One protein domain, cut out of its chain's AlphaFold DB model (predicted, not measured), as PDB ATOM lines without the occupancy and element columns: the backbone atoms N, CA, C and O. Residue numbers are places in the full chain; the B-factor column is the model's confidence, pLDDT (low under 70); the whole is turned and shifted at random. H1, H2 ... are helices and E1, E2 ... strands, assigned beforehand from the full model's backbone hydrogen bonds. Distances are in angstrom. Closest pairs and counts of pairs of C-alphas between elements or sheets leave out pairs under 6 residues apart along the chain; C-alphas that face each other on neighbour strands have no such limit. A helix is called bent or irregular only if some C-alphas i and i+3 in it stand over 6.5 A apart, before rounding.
ATOM      1  N   LYS A   2     183.479 230.682 245.436       44.16
ATOM      2  CA  LYS A   2     183.135 229.647 244.440       44.16
ATOM      3  C   LYS A   2     183.755 229.745 243.030       44.16
ATOM      4  O   LYS A   2     183.127 230.137 242.062       44.16
ATOM      5  N   THR A   3     185.026 229.338 243.011       43.88
ATOM      6  CA  THR A   3     185.617 228.246 242.207       43.88
ATOM      7  C   THR A   3     185.433 228.249 240.683       43.88
ATOM      8  O   THR A   3     184.435 227.779 240.148       43.88
ATOM      9  N   LEU A   4     186.504 228.671 240.004       46.84
ATOM     10  CA  LEU A   4     186.832 228.389 238.606       46.84
ATOM     11  C   LEU A   4     187.094 226.876 238.443       46.84
ATOM     12  O   LEU A   4     188.021 226.347 239.057       46.84
ATOM     13  N   LEU A   5     186.294 226.177 237.638       45.50
ATOM     14  CA  LEU A   5     186.543 224.780 237.272       45.50
ATOM     15  C   LEU A   5     187.406 224.761 235.995       45.50
ATOM     16  O   LEU A   5     186.888 224.880 234.887       45.50
ATOM     17  N   LEU A   6     188.732 224.663 236.143       45.22
ATOM     18  CA  LEU A   6     189.627 224.345 235.026       45.22
ATOM     19  C   LEU A   6     189.453 222.862 234.667       45.22
ATOM     20  O   LEU A   6     189.935 221.980 235.376       45.22
ATOM     21  N   LEU A   7     188.779 222.587 233.552       44.69
ATOM     22  CA  LEU A   7     188.822 221.284 232.892       44.69
ATOM     23  C   LEU A   7     190.194 221.124 232.226       44.69
ATOM     24  O   LEU A   7     190.433 221.621 231.127       44.69
ATOM     25  N   ALA A   8     191.112 220.449 232.915       48.69
ATOM     26  CA  ALA A   8     192.364 219.992 232.332       48.69
ATOM     27  C   ALA A   8     192.065 218.877 231.317       48.69
ATOM     28  O   ALA A   8     191.805 217.731 231.683       48.69
ATOM     29  N   VAL A   9     192.097 219.220 230.029       47.72
ATOM     30  CA  VAL A   9     192.144 218.240 228.941       47.72
ATOM     31  C   VAL A   9     193.530 217.598 228.982       47.72
ATOM     32  O   VAL A   9     194.498 218.133 228.445       47.72
ATOM     33  N   PHE A  10     193.642 216.458 229.662       47.97
ATOM     34  CA  PHE A  10     194.792 215.569 229.523       47.97
ATOM     35  C   PHE A  10     194.764 214.997 228.103       47.97
ATOM     36  O   PHE A  10     194.126 213.980 227.836       47.97
ATOM     37  N   ALA A  11     195.435 215.676 227.173       46.66
ATOM     38  CA  ALA A  11     195.794 215.087 225.897       46.66
ATOM     39  C   ALA A  11     196.749 213.928 226.196       46.66
ATOM     40  O   ALA A  11     197.929 214.124 226.497       46.66
ATOM     41  N   THR A  12     196.227 212.705 226.166       48.06
ATOM     42  CA  THR A  12     197.045 211.504 226.125       48.06
ATOM     43  C   THR A  12     197.826 211.547 224.815       48.06
ATOM     44  O   THR A  12     197.335 211.179 223.751       48.06
ATOM     45  N   PHE A  13     199.068 212.029 224.881       46.16
ATOM     46  CA  PHE A  13     200.073 211.759 223.863       46.16
ATOM     47  C   PHE A  13     200.344 210.252 223.885       46.16
ATOM     48  O   PHE A  13     201.305 209.775 224.489       46.16
ATOM     49  N   PHE A  14     199.460 209.479 223.256       45.44
ATOM     50  CA  PHE A  14     199.771 208.114 222.879       45.44
ATOM     51  C   PHE A  14     200.864 208.216 221.822       45.44
ATOM     52  O   PHE A  14     200.632 208.584 220.672       45.44
ATOM     53  N   SER A  15     202.091 207.995 222.282       43.16
ATOM     54  CA  SER A  15     203.298 207.926 221.478       43.16
ATOM     55  C   SER A  15     203.033 207.097 220.221       43.16
ATOM     56  O   SER A  15     202.819 205.888 220.297       43.16
ATOM     57  N   ALA A  16     203.063 207.746 219.058       43.59
ATOM     58  CA  ALA A  16     203.034 207.112 217.746       43.59
ATOM     59  C   ALA A  16     204.359 206.370 217.465       43.59
ATOM     60  O   ALA A  16     205.012 206.601 216.450       43.59
ATOM     61  N   ARG A  17     204.817 205.513 218.388       46.06
ATOM     62  CA  ARG A  17     206.123 204.842 218.298       46.06
ATOM     63  C   ARG A  17     206.104 203.432 217.722       46.06
ATOM     64  O   ARG A  17     207.178 202.861 217.586       46.06
ATOM     65  N   SER A  18     204.959 202.864 217.351       44.69
ATOM     66  CA  SER A  18     204.907 201.400 217.166       44.69
ATOM     67  C   SER A  18     204.397 200.886 215.821       44.69
ATOM     68  O   SER A  18     204.372 199.677 215.637       44.69
ATOM     69  N   ALA A  19     204.058 201.742 214.854       41.22
ATOM     70  CA  ALA A  19     203.603 201.261 213.541       41.22
ATOM     71  C   ALA A  19     204.740 201.021 212.522       41.22
ATOM     72  O   ALA A  19     204.573 200.228 211.605       41.22
ATOM     73  N   ILE A  20     205.901 201.668 212.680       45.06
ATOM     74  CA  ILE A  20     206.966 201.680 211.652       45.06
ATOM     75  C   ILE A  20     207.882 200.441 211.728       45.06
ATOM     76  O   ILE A  20     208.564 200.114 210.770       45.06
ATOM     77  N   ALA A  21     207.903 199.715 212.851       48.22
ATOM     78  CA  ALA A  21     208.812 198.575 213.038       48.22
ATOM     79  C   ALA A  21     208.255 197.222 212.539       48.22
ATOM     80  O   ALA A  21     209.005 196.255 212.434       48.22
ATOM     81  N   ALA A  22     206.951 197.123 212.259       51.59
ATOM     82  CA  ALA A  22     206.279 195.833 212.066       51.59
ATOM     83  C   ALA A  22     206.525 195.175 210.693       51.59
ATOM     84  O   ALA A  22     206.363 193.964 210.559       51.59
ATOM     85  N   ASP A  23     206.938 195.936 209.679       59.16
ATOM     86  CA  ASP A  23     207.194 195.439 208.317       59.16
ATOM     87  C   ASP A  23     208.641 194.946 208.100       59.16
ATOM     88  O   ASP A  23     209.008 194.467 207.019       59.16
ATOM     89  N   GLY A  24     209.475 195.029 209.143       66.31
ATOM     90  CA  GLY A  24     210.878 194.638 209.086       66.31
ATOM     91  C   GLY A  24     211.765 195.583 208.280       66.31
ATOM     92  O   GLY A  24     212.817 195.160 207.799       66.31
ATOM     93  N   THR A  25     211.351 196.840 208.103       74.31
ATOM     94  CA  THR A  25     212.155 197.863 207.418       74.31
ATOM     95  C   THR A  25     213.237 198.471 208.310       74.31
ATOM     96  O   THR A  25     214.272 198.901 207.791       74.31
ATOM     97  N   ILE A  26     213.033 198.489 209.634       81.38
ATOM     98  CA  ILE A  26     213.938 199.067 210.639       81.38
ATOM     99  C   ILE A  26     214.482 197.976 211.565       81.38
ATOM    100  O   ILE A  26     213.717 197.201 212.132       81.38
ATOM    101  N   ASP A  27     215.799 197.962 211.772       78.88
ATOM    102  CA  ASP A  27     216.433 197.148 212.809       78.88
ATOM    103  C   ASP A  27     216.124 197.737 214.200       78.88
ATOM    104  O   ASP A  27     216.509 198.883 214.470       78.88
ATOM    105  N   PRO A  28     215.471 196.991 215.110       75.38
ATOM    106  CA  PRO A  28     215.112 197.495 216.431       75.38
ATOM    107  C   PRO A  28     216.321 197.745 217.340       75.38
ATOM    108  O   PRO A  28     216.184 198.490 218.309       75.38
ATOM    109  N   TYR A  29     217.494 197.169 217.050       75.75
ATOM    110  CA  TYR A  29     218.696 197.373 217.864       75.75
ATOM    111  C   TYR A  29     219.441 198.657 217.497       75.75
ATOM    112  O   TYR A  29     219.803 199.436 218.376       75.75
ATOM    113  N   SER A  30     219.679 198.901 216.206       78.25
ATOM    114  CA  SER A  30     220.362 200.119 215.746       78.25
ATOM    115  C   SER A  30     219.423 201.296 215.477       78.25
ATOM    116  O   SER A  30     219.900 202.421 215.305       78.25
ATOM    117  N   GLY A  31     218.109 201.059 215.385       83.31
ATOM    118  CA  GLY A  31     217.115 202.053 214.972       83.31
ATOM    119  C   GLY A  31     217.278 202.521 213.522       83.31
ATOM    120  O   GLY A  31     216.703 203.539 213.131       83.31
ATOM    121  N   LYS A  32     218.095 201.826 212.718       85.94
ATOM    122  CA  LYS A  32     218.385 202.178 211.324       85.94
ATOM    123  C   LYS A  32     217.690 201.209 210.369       85.94
ATOM    124  O   LYS A  32     217.528 200.038 210.698       85.94
ATOM    125  N   PRO A  33     217.334 201.660 209.154       86.31
ATOM    126  CA  PRO A  33     216.825 200.753 208.142       86.31
ATOM    127  C   PRO A  33     217.831 199.667 207.764       86.31
ATOM    128  O   PRO A  33     219.017 199.964 207.582       86.31
ATOM    129  N   CYS A  34     217.347 198.442 207.557       84.44
ATOM    130  CA  CYS A  34     218.167 197.267 207.245       84.44
ATOM    131  C   CYS A  34     219.096 197.511 206.038       84.44
ATOM    132  O   CYS A  34     220.281 197.172 206.060       84.44
ATOM    133  N   TYR A  35     218.588 198.187 204.999       85.38
ATOM    134  CA  TYR A  35     219.329 198.476 203.768       85.38
ATOM    135  C   TYR A  35     220.518 199.431 203.946       85.38
ATOM    136  O   TYR A  35     221.384 199.475 203.074       85.38
ATOM    137  N   LYS A  36     220.601 200.200 205.044       87.25
ATOM    138  CA  LYS A  36     221.761 201.080 205.277       87.25
ATOM    139  C   LYS A  36     223.049 200.278 205.469       87.25
ATOM    140  O   LYS A  36     224.104 200.744 205.052       87.25
ATOM    141  N   CYS A  37     222.947 199.086 206.052       85.50
ATOM    142  CA  CYS A  37     224.069 198.160 206.217       85.50
ATOM    143  C   CYS A  37     224.013 197.020 205.185       85.50
ATOM    144  O   CYS A  37     225.032 196.657 204.606       85.50
ATOM    145  N   HIS A  38     222.819 196.506 204.867       86.25
ATOM    146  CA  HIS A  38     222.602 195.423 203.898       86.25
ATOM    147  C   HIS A  38     222.187 195.937 202.518       86.25
ATOM    148  O   HIS A  38     221.256 195.427 201.890       86.25
ATOM    149  N   ARG A  39     222.897 196.957 202.025       85.94
ATOM    150  CA  ARG A  39     222.564 197.641 200.768       85.94
ATOM    151  C   ARG A  39     222.458 196.674 199.590       85.94
ATOM    152  O   ARG A  39     221.526 196.781 198.806       85.94
ATOM    153  N   SER A  40     223.336 195.672 199.521       86.12
ATOM    154  CA  SER A  40     223.345 194.653 198.458       86.12
ATOM    155  C   SER A  40     222.043 193.853 198.319       86.12
ATOM    156  O   SER A  40     221.836 193.229 197.286       86.12
ATOM    157  N   LYS A  41     221.160 193.858 199.327       87.06
ATOM    158  CA  LYS A  41     219.870 193.148 199.297       87.06
ATOM    159  C   LYS A  41     218.733 193.962 198.682       87.06
ATOM    160  O   LYS A  41     217.682 193.409 198.398       87.06
ATOM    161  N   THR A  42     218.929 195.263 198.493       84.62
ATOM    162  CA  THR A  42     217.890 196.199 198.020       84.62
ATOM    163  C   THR A  42     218.351 197.044 196.835       84.62
ATOM    164  O   THR A  42     217.618 197.903 196.358       84.62
ATOM    165  N   VAL A  43     219.562 196.790 196.331       78.19
ATOM    166  CA  VAL A  43     220.119 197.458 195.151       78.19
ATOM    167  C   VAL A  43     220.312 196.465 194.014       78.19
ATOM    168  O   VAL A  43     220.734 195.327 194.220       78.19
ATOM    169  N   GLY A  44     219.992 196.903 192.803       78.25
ATOM    170  CA  GLY A  44     220.098 196.132 191.569       78.25
ATOM    171  C   GLY A  44     219.144 196.699 190.524       78.25
ATOM    172  O   GLY A  44     218.181 197.374 190.879       78.25
ATOM    173  N   GLU A  45     219.420 196.447 189.246       89.00
ATOM    174  CA  GLU A  45     218.585 196.954 188.145       89.00
ATOM    175  C   GLU A  45     217.155 196.412 188.211       89.00
ATOM    176  O   GLU A  45     216.195 197.126 187.934       89.00
ATOM    177  N   ASN A  46     217.014 195.154 188.628       92.12
ATOM    178  CA  ASN A  46     215.735 194.491 188.816       92.12
ATOM    179  C   ASN A  46     215.621 194.117 190.293       92.12
ATOM    180  O   ASN A  46     216.365 193.262 190.775       92.12
ATOM    181  N   LEU A  47     214.708 194.767 191.013       91.62
ATOM    182  CA  LEU A  47     214.404 194.480 192.415       91.62
ATOM    183  C   LEU A  47     213.145 193.613 192.502       91.62
ATOM    184  O   LEU A  47     212.179 193.838 191.771       91.62
ATOM    185  N   HIS A  48     213.142 192.629 193.398       93.31
ATOM    186  CA  HIS A  48     211.960 191.819 193.655       93.31
ATOM    187  C   HIS A  48     210.828 192.703 194.182       93.31
ATOM    188  O   HIS A  48     211.005 193.421 195.161       93.31
ATOM    189  N   GLY A  49     209.649 192.645 193.551       89.31
ATOM    190  CA  GLY A  49     208.533 193.545 193.865       89.31
ATOM    191  C   GLY A  49     208.085 193.488 195.330       89.31
ATOM    192  O   GLY A  49     207.709 194.511 195.891       89.31
ATOM    193  N   ALA A  50     208.214 192.329 195.986       87.88
ATOM    194  CA  ALA A  50     207.920 192.194 197.418       87.88
ATOM    195  C   ALA A  50     208.886 192.970 198.339       87.88
ATOM    196  O   ALA A  50     208.596 193.124 199.520       87.88
ATOM    197  N   LEU A  51     210.010 193.473 197.814       87.56
ATOM    198  CA  LEU A  51     210.918 194.378 198.523       87.56
ATOM    199  C   LEU A  51     210.564 195.858 198.312       87.56
ATOM    200  O   LEU A  51     211.308 196.728 198.772       87.56
ATOM    201  N   ALA A  52     209.458 196.179 197.629       80.44
ATOM    202  CA  ALA A  52     208.954 197.547 197.568       80.44
ATOM    203  C   ALA A  52     208.776 198.103 198.994       80.44
ATOM    204  O   ALA A  52     208.280 197.422 199.887       80.44
ATOM    205  N   GLY A  53     209.251 199.328 199.232       75.31
ATOM    206  CA  GLY A  53     209.282 199.912 200.578       75.31
ATOM    207  C   GLY A  53     210.381 199.361 201.501       75.31
ATOM    208  O   GLY A  53     210.480 199.804 202.638       75.31
ATOM    209  N   ASN A  54     211.260 198.480 201.010       78.31
ATOM    210  CA  ASN A  54     212.316 197.793 201.767       78.31
ATOM    211  C   ASN A  54     211.803 196.793 202.817       78.31
ATOM    212  O   ASN A  54     212.488 196.541 203.809       78.31
ATOM    213  N   ALA A  55     210.613 196.224 202.618       85.12
ATOM    214  CA  ALA A  55     210.039 195.254 203.545       85.12
ATOM    215  C   ALA A  55     210.832 193.933 203.535       85.12
ATOM    216  O   ALA A  55     210.982 193.292 202.497       85.12
ATOM    217  N   CYS A  56     211.334 193.512 204.699       88.19
ATOM    218  CA  CYS A  56     212.066 192.245 204.859       88.19
ATOM    219  C   CYS A  56     211.218 191.172 205.553       88.19
ATOM    220  O   CYS A  56     211.389 189.978 205.291       88.19
ATOM    221  N   ALA A  57     210.275 191.587 206.406       87.88
ATOM    222  CA  ALA A  57     209.434 190.684 207.183       87.88
ATOM    223  C   ALA A  57     208.539 189.740 206.360       87.88
ATOM    224  O   ALA A  57     208.195 188.689 206.897       87.88
ATOM    225  N   PRO A  58     208.142 190.017 205.097       89.12
ATOM    226  CA  PRO A  58     207.367 189.053 204.317       89.12
ATOM    227  C   PRO A  58     208.080 187.706 204.174       89.12
ATOM    228  O   PRO A  58     207.459 186.677 204.411       89.12
ATOM    229  N   CYS A  59     209.391 187.714 203.923       90.94
ATOM    230  CA  CYS A  59     210.184 186.499 203.718       90.94
ATOM    231  C   CYS A  59     211.028 186.110 204.936       90.94
ATOM    232  O   CYS A  59     211.334 184.930 205.125       90.94
ATOM    233  N   HIS A  60     211.411 187.083 205.762       90.38
ATOM    234  CA  HIS A  60     212.282 186.863 206.908       90.38
ATOM    235  C   HIS A  60     211.533 186.926 208.233       90.38
ATOM    236  O   HIS A  60     210.664 187.767 208.454       90.38
ATOM    237  N   LYS A  61     211.910 186.041 209.151       88.44
ATOM    238  CA  LYS A  61     211.590 186.169 210.562       88.44
ATOM    239  C   LYS A  61     212.722 186.952 211.215       88.44
ATOM    240  O   LYS A  61     213.857 186.488 211.304       88.44
ATOM    241  N   LEU A  62     212.383 188.164 211.632       83.44
ATOM    242  CA  LEU A  62     213.262 189.064 212.363       83.44
ATOM    243  C   LEU A  62     212.998 188.831 213.848       83.44
ATOM    244  O   LEU A  62     211.945 189.208 214.360       83.44
ATOM    245  N   SER A  63     213.884 188.107 214.524       75.25
ATOM    246  CA  SER A  63     213.673 187.697 215.920       75.25
ATOM    247  C   SER A  63     214.935 187.892 216.746       75.25
ATOM    248  O   SER A  63     215.992 188.080 216.161       75.25
ATOM    249  N   ASN A  64     214.804 187.860 218.082       62.59
ATOM    250  CA  ASN A  64     215.765 188.281 219.124       62.59
ATOM    251  C   ASN A  64     217.162 187.597 219.130       62.59
ATOM    252  O   ASN A  64     217.787 187.468 220.181       62.59
ATOM    253  N   GLY A  65     217.658 187.123 217.988       69.75
ATOM    254  CA  GLY A  65     219.051 186.770 217.757       69.75
ATOM    255  C   GLY A  65     219.971 187.994 217.748       69.75
ATOM    256  O   GLY A  65     219.542 189.144 217.834       69.75
ATOM    257  N   SER A  66     221.275 187.746 217.646       70.06
ATOM    258  CA  SER A  66     222.272 188.810 217.711       70.06
ATOM    259  C   SER A  66     222.469 189.441 216.338       70.06
ATOM    260  O   SER A  66     222.929 188.800 215.394       70.06
ATOM    261  N   HIS A  67     222.159 190.731 216.225       75.56
ATOM    262  CA  HIS A  67     222.458 191.506 215.023       75.56
ATOM    263  C   HIS A  67     223.952 191.887 214.932       75.56
ATOM    264  O   HIS A  67     224.461 192.111 213.843       75.56
ATOM    265  N   GLN A  68     224.680 191.903 216.056       67.88
ATOM    266  CA  GLN A  68     226.036 192.470 216.128       67.88
ATOM    267  C   GLN A  68     227.165 191.440 216.260       67.88
ATOM    268  O   GLN A  68     228.293 191.747 215.890       67.88
ATOM    269  N   GLN A  69     226.899 190.234 216.775       67.94
ATOM    270  CA  GLN A  69     227.960 189.245 217.035       67.94
ATOM    271  C   GLN A  69     228.003 188.111 216.006       67.94
ATOM    272  O   GLN A  69     229.076 187.595 215.716       67.94
ATOM    273  N   ASN A  70     226.862 187.719 215.435       69.50
ATOM    274  CA  ASN A  70     226.799 186.604 214.479       69.50
ATOM    275  C   ASN A  70     225.724 186.764 213.388       69.50
ATOM    276  O   ASN A  70     225.506 185.829 212.622       69.50
ATOM    277  N   HIS A  71     225.064 187.927 213.303       77.25
ATOM    278  CA  HIS A  71     223.991 188.218 212.343       77.25
ATOM    279  C   HIS A  71     222.853 187.173 212.330       77.25
ATOM    280  O   HIS A  71     222.210 186.965 211.302       77.25
ATOM    281  N   SER A  72     222.549 186.539 213.470       77.75
ATOM    282  CA  SER A  72     221.451 185.564 213.585       77.75
ATOM    283  C   SER A  72     220.059 186.199 213.691       77.75
ATOM    284  O   SER A  72     219.067 185.495 213.852       77.75
ATOM    285  N   TYR A  73     219.981 187.530 213.608       77.25
ATOM    286  CA  TYR A  73     218.747 188.303 213.763       77.25
ATOM    287  C   TYR A  73     217.706 188.053 212.654       77.25
ATOM    288  O   TYR A  73     216.506 188.190 212.888       77.25
ATOM    289  N   SER A  74     218.150 187.665 211.455       84.25
ATOM    290  CA  SER A  74     217.284 187.445 210.293       84.25
ATOM    291  C   SER A  74     217.397 186.012 209.781       84.25
ATOM    292  O   SER A  74     218.426 185.620 209.231       84.25
ATOM    293  N   GLU A  75     216.310 185.251 209.883       87.44
ATOM    294  CA  GLU A  75     216.176 183.918 209.285       87.44
ATOM    295  C   GLU A  75     215.103 183.923 208.189       87.44
ATOM    296  O   GLU A  75     214.149 184.691 208.252       87.44
ATOM    297  N   VAL A  76     215.244 183.103 207.147       89.31
ATOM    298  CA  VAL A  76     214.157 182.915 206.167       89.31
ATOM    299  C   VAL A  76     213.033 182.128 206.849       89.31
ATOM    300  O   VAL A  76     213.308 181.076 207.428       89.31
ATOM    301  N   LYS A  77     211.787 182.617 206.779       89.88
ATOM    302  CA  LYS A  77     210.615 182.028 207.461       89.88
ATOM    303  C   LYS A  77     210.397 180.563 207.104       89.88
ATOM    304  O   LYS A  77     210.191 179.732 207.983       89.88
ATOM    305  N   VAL A  78     210.450 180.266 205.809       86.94
ATOM    306  CA  VAL A  78     210.279 178.925 205.256       86.94
ATOM    307  C   VAL A  78     211.425 178.680 204.285       86.94
ATOM    308  O   VAL A  78     211.596 179.403 203.311       86.94
TER     309      VAL A  78
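This is residues 2 to 78 of the 219 residues of an uncharacterized protein of Geobacteraceae bacterium (UniProt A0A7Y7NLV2). A long, nearly straight tail, residues 2 to 20, sticks out from a small compact body made mostly of loops, with one short irregular helix, H1, and a small hairpin of two strands, E1 and E2. There is little regular structure: H1, E1 and E2, in that order, hold only 12 of the 77 printed residues, a mixed class with an antiparallel sheet E1 - E2. The whole is extended, with a radius of gyration of the C-alphas of 19.8 A and spans of 72 by 30 by 24 A.

The printed part begins at C-alpha 2, at (183.135, 229.647, 244.440). H1 is residues 49 to 54, 9.7 A long, and irregular: C-alphas 50 and 53 are 8.5 A apart. E1 is residues 60 to 62, 6.0 A, and E2 residues 74 to 76, 6.9 A, ending at C-alpha 76, (214.157, 182.915, 206.167).

E1 and E2 form an antiparallel hairpin at 150 degrees; N 61 and O 75 are within hydrogen-bond range at 2.8 A. H1 and E2 are apart. In H1, 0 of 2 O i to N i+4 pairs and 2 of 3 O i to N i+3 pairs are within range.

Without residues 2 to 20 and 44 to 49, which stand free, the body spans 28 by 25 by 20 A. The printed part has no cut; the link E1 to E2 is long. Residues 2 to 24, 64 to 65 and 68 to 70 have pLDDT under 70.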